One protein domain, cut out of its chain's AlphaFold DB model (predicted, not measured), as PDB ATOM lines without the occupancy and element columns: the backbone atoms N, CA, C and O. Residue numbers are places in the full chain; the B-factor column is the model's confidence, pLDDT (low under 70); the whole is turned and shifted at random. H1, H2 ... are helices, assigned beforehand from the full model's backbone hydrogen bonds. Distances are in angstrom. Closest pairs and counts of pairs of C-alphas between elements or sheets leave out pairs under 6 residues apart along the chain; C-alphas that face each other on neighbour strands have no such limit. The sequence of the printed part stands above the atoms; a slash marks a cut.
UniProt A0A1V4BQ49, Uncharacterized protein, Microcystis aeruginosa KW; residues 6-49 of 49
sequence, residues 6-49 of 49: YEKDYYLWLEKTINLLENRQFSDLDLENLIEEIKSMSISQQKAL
ATOM      1  N   TYR A   6     154.111 113.751 127.429       92.25
ATOM      2  CA  TYR A   6     154.917 113.894 126.209       92.25
ATOM      3  C   TYR A   6     154.680 115.233 125.488       92.25
ATOM      4  O   TYR A   6     155.622 115.944 125.152       92.25
ATOM      5  N   GLU A   7     153.414 115.622 125.310       91.06
ATOM      6  CA  GLU A   7     153.032 116.850 124.600       91.06
ATOM      7  C   GLU A   7     153.141 118.112 125.466       91.06
ATOM      8  O   GLU A   7     153.268 119.223 124.948       91.06
ATOM      9  N   LYS A   8     152.986 117.963 126.786       92.62
ATOM     10  CA  LYS A   8     152.976 119.085 127.736       92.62
ATOM     11  C   LYS A   8     154.382 119.493 128.151       92.62
ATOM     12  O   LYS A   8     154.648 120.686 128.267       92.62
ATOM     13  N   ASP A   9     155.235 118.512 128.414       94.94
ATOM     14  CA  ASP A   9     156.595 118.699 128.899       94.94
ATOM     15  C   ASP A   9     157.457 117.505 128.472       94.94
ATOM     16  O   ASP A   9     157.585 116.498 129.173       94.94
ATOM     17  N   TYR A  10     158.039 117.635 127.281       93.25
ATOM     18  CA  TYR A  10     158.875 116.602 126.677       93.25
ATOM     19  C   TYR A  10     160.082 116.235 127.552       93.25
ATOM     20  O   TYR A  10     160.435 115.062 127.658       93.25
ATOM     21  N   TYR A  11     160.709 117.220 128.203       95.06
ATOM     22  CA  TYR A  11     161.898 116.974 129.016       95.06
ATOM     23  C   TYR A  11     161.544 116.169 130.270       95.06
ATOM     24  O   TYR A  11     162.181 115.156 130.559       95.06
ATOM     25  N   LEU A  12     160.464 116.549 130.956       96.50
ATOM     26  CA  LEU A  12     159.963 115.797 132.104       96.50
ATOM     27  C   LEU A  12     159.476 114.394 131.710       96.50
ATOM     28  O   LEU A  12     159.687 113.430 132.449       96.50
ATOM     29  N   TRP A  13     158.838 114.254 130.544       97.19
ATOM     30  CA  TRP A  13     158.474 112.945 130.002       97.19
ATOM     31  C   TRP A  13     159.705 112.063 129.776       97.19
ATOM     32  O   TRP A  13     159.678 110.881 130.129       97.19
ATOM     33  N   LEU A  14     160.791 112.626 129.244       96.44
ATOM     34  CA  LEU A  14     162.030 111.898 128.992       96.44
ATOM     35  C   LEU A  14     162.689 111.439 130.298       96.44
ATOM     36  O   LEU A  14     162.996 110.255 130.433       96.44
ATOM     37  N   GLU A  15     162.843 112.329 131.283       97.88
ATOM     38  CA  GLU A  15     163.392 111.975 132.602       97.88
ATOM     39  C   GLU A  15     162.565 110.876 133.282       97.88
ATOM     40  O   GLU A  15     163.117 109.894 133.786       97.88
ATOM     41  N   LYS A  16     161.231 110.991 133.237       97.25
ATOM     42  CA  LYS A  16     160.323 109.965 133.763       97.25
ATOM     43  C   LYS A  16     160.501 108.630 133.037       97.25
ATOM     44  O   LYS A  16     160.573 107.587 133.682       97.25
ATOM     45  N   THR A  17     160.568 108.654 131.709       97.31
ATOM     46  CA  THR A  17     160.706 107.450 130.876       97.31
ATOM     47  C   THR A  17     162.028 106.737 131.154       97.31
ATOM     48  O   THR A  17     162.036 105.521 131.334       97.31
ATOM     49  N   ILE A  18     163.132 107.485 131.278       97.62
ATOM     50  CA  ILE A  18     164.447 106.948 131.663       97.62
ATOM     51  C   ILE A  18     164.371 106.292 133.043       97.62
ATOM     52  O   ILE A  18     164.764 105.137 133.191       97.62
ATOM     53  N   ASN A  19     163.797 106.981 134.032       98.19
ATOM     54  CA  ASN A  19     163.685 106.454 135.390       98.19
ATOM     55  C   ASN A  19     162.891 105.134 135.443       98.19
ATOM     56  O   ASN A  19     163.313 104.175 136.091       98.19
ATOM     57  N   LEU A  20     161.770 105.049 134.721       98.25
ATOM     58  CA  LEU A  20     160.964 103.828 134.642       98.25
ATOM     59  C   LEU A  20     161.721 102.677 133.961       98.25
ATOM     60  O   LEU A  20     161.629 101.533 134.412       98.25
ATOM     61  N   LEU A  21     162.493 102.965 132.908       97.88
ATOM     62  CA  LEU A  21     163.335 101.974 132.229       97.88
ATOM     63  C   LEU A  21     164.437 101.435 133.151       97.88
ATOM     64  O   LEU A  21     164.609 100.217 133.244       97.88
ATOM     65  N   GLU A  22     165.148 102.314 133.861       98.19
ATOM     66  CA  GLU A  22     166.206 101.936 134.811       98.19
ATOM     67  C   GLU A  22     165.675 101.031 135.931       98.19
ATOM     68  O   GLU A  22     166.311 100.039 136.292       98.19
ATOM     69  N   ASN A  23     164.466 101.318 136.420       98.19
ATOM     70  CA  ASN A  23     163.794 100.539 137.463       98.19
ATOM     71  C   ASN A  23     163.004  99.330 136.931       98.19
ATOM     72  O   ASN A  23     162.369  98.621 137.712       98.19
ATOM     73  N   ARG A  24     163.047  99.053 135.618       97.44
ATOM     74  CA  ARG A  24     162.317  97.950 134.955       97.44
ATOM     75  C   ARG A  24     160.795  98.003 135.169       97.44
ATOM     76  O   ARG A  24     160.122  96.971 135.144       97.44
ATOM     77  N   GLN A  25     160.238  99.199 135.347       97.69
ATOM     78  CA  GLN A  25     158.808  99.449 135.552       97.69
ATOM     79  C   GLN A  25     158.062  99.564 134.216       97.69
ATOM     80  O   GLN A  25     157.498 100.599 133.870       97.69
ATOM     81  N   PHE A  26     158.067  98.486 133.433       95.31
ATOM     82  CA  PHE A  26     157.531  98.504 132.067       95.31
ATOM     83  C   PHE A  26     156.013  98.722 131.987       95.31
ATOM     84  O   PHE A  26     155.527  99.172 130.955       95.31
ATOM     85  N   SER A  27     155.268  98.423 133.056       96.75
ATOM     86  CA  SER A  27     153.815  98.636 133.123       96.75
ATOM     87  C   SER A  27     153.414 100.108 133.097       96.75
ATOM     88  O   SER A  27     152.313 100.423 132.660       96.75
ATOM     89  N   ASP A  28     154.299 100.990 133.565       95.50
ATOM     90  CA  ASP A  28     154.038 102.426 133.697       95.50
ATOM     91  C   ASP A  28     154.601 103.228 132.512       95.50
ATOM     92  O   ASP A  28     154.476 104.456 132.472       95.50
ATOM     93  N   LEU A  29     155.254 102.545 131.563       95.69
ATOM     94  CA  LEU A  29     155.825 103.176 130.384       95.69
ATOM     95  C   LEU A  29     154.742 103.608 129.408       95.69
ATOM     96  O   LEU A  29     153.841 102.854 129.044       95.69
ATOM     97  N   ASP A  30     154.934 104.810 128.887       95.31
ATOM     98  CA  ASP A  30     154.218 105.300 127.726       95.31
ATOM     99  C   ASP A  30     154.834 104.710 126.449       95.31
ATOM    100  O   ASP A  30     155.655 105.330 125.768       95.31
ATOM    101  N   LEU A  31     154.505 103.443 126.183       95.25
ATOM    102  CA  LEU A  31     155.106 102.672 125.095       95.25
ATOM    103  C   LEU A  31     154.796 103.247 123.712       95.25
ATOM    104  O   LEU A  31     155.634 103.125 122.824       95.25
ATOM    105  N   GLU A  32     153.629 103.864 123.516       95.12
ATOM    106  CA  GLU A  32     153.253 104.451 122.225       95.12
ATOM    107  C   GLU A  32     154.209 105.590 121.857       95.12
ATOM    108  O   GLU A  32     154.896 105.502 120.836       95.12
ATOM    109  N   ASN A  33     154.352 106.580 122.745       95.25
ATOM    110  CA  ASN A  33     155.255 107.710 122.523       95.25
ATOM    111  C   ASN A  33     156.729 107.272 122.486       95.25
ATOM    112  O   ASN A  33     157.502 107.761 121.664       95.25
ATOM    113  N   LEU A  34     157.132 106.298 123.313       95.94
ATOM    114  CA  LEU A  34     158.505 105.780 123.306       95.94
ATOM    115  C   LEU A  34     158.857 105.073 121.984       95.94
ATOM    116  O   LEU A  34     159.958 105.248 121.458       95.94
ATOM    117  N   ILE A  35     157.942 104.273 121.430       95.75
ATOM    118  CA  ILE A  35     158.159 103.584 120.151       95.75
ATOM    119  C   ILE A  35     158.230 104.588 119.000       95.75
ATOM    120  O   ILE A  35     159.066 104.425 118.106       95.75
ATOM    121  N   GLU A  36     157.360 105.598 118.989       94.75
ATOM    122  CA  GLU A  36     157.412 106.660 117.982       94.75
ATOM    123  C   GLU A  36     158.735 107.426 118.032       94.75
ATOM    124  O   GLU A  36     159.357 107.605 116.983       94.75
ATOM    125  N   GLU A  37     159.221 107.773 119.227       94.31
ATOM    126  CA  GLU A  37     160.496 108.471 119.403       94.31
ATOM    127  C   GLU A  37     161.671 107.645 118.853       94.31
ATOM    128  O   GLU A  37     162.453 108.118 118.032       94.31
ATOM    129  N   ILE A  38     161.750 106.351 119.179       94.50
ATOM    130  CA  ILE A  38     162.824 105.476 118.671       94.50
ATOM    131  C   ILE A  38     162.763 105.329 117.137       94.50
ATOM    132  O   ILE A  38     163.801 105.300 116.458       94.50
ATOM    133  N   LYS A  39     161.559 105.247 116.553       94.31
ATOM    134  CA  LYS A  39     161.383 105.218 115.090       94.31
ATOM    135  C   LYS A  39     161.828 106.532 114.450       94.31
ATOM    136  O   LYS A  39     162.498 106.498 113.415       94.31
ATOM    137  N   SER A  40     161.479 107.667 115.056       90.94
ATOM    138  CA  SER A  40     161.852 109.000 114.572       90.94
ATOM    139  C   SER A  40     163.381 109.153 114.533       90.94
ATOM    140  O   SER A  40     163.936 109.561 113.507       90.94
ATOM    141  N   MET A  41     164.064 108.701 115.591       89.81
ATOM    142  CA  MET A  41     165.523 108.692 115.714       89.81
ATOM    143  C   MET A  41     166.192 107.800 114.658       89.81
ATOM    144  O   MET A  41     167.206 108.172 114.072       89.81
ATOM    145  N   SER A  42     165.611 106.634 114.364       85.56
ATOM    146  CA  SER A  42     166.155 105.712 113.355       85.56
ATOM    147  C   SER A  42     166.082 106.299 111.939       85.56
ATOM    148  O   SER A  42     167.015 106.170 111.147       85.56
ATOM    149  N   ILE A  43     164.978 106.981 111.617       86.25
ATOM    150  CA  ILE A  43     164.788 107.630 110.313       86.25
ATOM    151  C   ILE A  43     165.704 108.849 110.171       86.25
ATOM    152  O   ILE A  43     166.267 109.067 109.096       86.25
ATOM    153  N   SER A  44     165.852 109.659 111.224       82.31
ATOM    154  CA  SER A  44     166.730 110.832 111.189       82.31
ATOM    155  C   SER A  44     168.196 110.428 111.009       82.31
ATOM    156  O   SER A  44     168.895 111.050 110.211       82.31
ATOM    157  N   GLN A  45     168.627 109.331 111.640       79.75
ATOM    158  CA  GLN A  45     169.968 108.779 111.455       79.75
ATOM    159  C   GLN A  45     170.187 108.219 110.041       79.75
ATOM    160  O   GLN A  45     171.236 108.463 109.453       79.75
ATOM    161  N   GLN A  46     169.200 107.523 109.461       77.56
ATOM    162  CA  GLN A  46     169.302 107.000 108.092       77.56
ATOM    163  C   GLN A  46     169.385 108.112 107.035       77.56
ATOM    164  O   GLN A  46     170.064 107.943 106.032       77.56
ATOM    165  N   LYS A  47     168.708 109.246 107.249       71.75
ATOM    166  CA  LYS A  47     168.746 110.401 106.331       71.75
ATOM    167  C   LYS A  47     170.027 111.232 106.432       71.75
ATOM    168  O   LYS A  47     170.266 112.060 105.559       71.75
ATOM    169  N   ALA A  48     170.796 111.069 107.506       68.25
ATOM    170  CA  ALA A  48     172.066 111.761 107.711       68.25
ATOM    171  C   ALA A  48     173.271 111.024 107.086       68.25
ATOM    172  O   ALA A  48     174.382 111.550 107.141       68.25
ATOM    173  N   LEU A  49     173.051 109.828 106.523       55.53
ATOM    174  CA  LEU A  49     174.027 108.999 105.803       55.53
ATOM    175  C   LEU A  49     173.839 109.130 104.288       55.53
ATOM    176  O   LEU A  49     174.871 109.102 103.583       55.53
TER     177      LEU A  49
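This is residues 6 to 49 of the 49 residues of an uncharacterized protein of Microcystis aeruginosa KW (UniProt A0A1V4BQ49). Two helices are set crosswise in a loose arrangement with little contact: H1 runs one way, the short link after it folds back, and H2 starts near H1 and then points away from it as an arm. Residues 35 to 49, of which 35 to 47 belong to H2, stick out free, and this arm makes much of the length. The printed part has 44 residues with two named helices, H1 then H2 along the chain, and no named strand; the class is all helix. The whole is loose, with a radius of gyration of the C-alphas of 11.9 A, and its C-alphas span 34 by 23 by 15 A, only just elongated.

The printed part begins at Tyr 6, with its C-alpha at (154.917, 113.894, 126.209). H1 is residues 10 to 22, 18.3 A from first to last C-alpha, and begins at C-alpha 10 at (158.875, 116.602, 126.677). H2 is residues 31 to 47, the longest helix, 24.5 A from first to last C-alpha, and ends at C-alpha 47 at (168.746, 110.401, 106.331).

H1 and H2 are near each other, with 6 pairs of C-alphas within 10 A; their closest C-alphas are 8.1 A apart. The link between them has 8 residues and is short. In H1 and H2 every O i to N i+4 pair is within hydrogen-bond range.

The two C-alphas farthest apart are those of Ser 27 and Leu 49, at 35.5 A. The printed part runs from residue 6 to residue 49, the chain's last residue, and has no cut. No link is long. The mean pLDDT of the printed part is 92.0, and residues 48 to 49 are under 70.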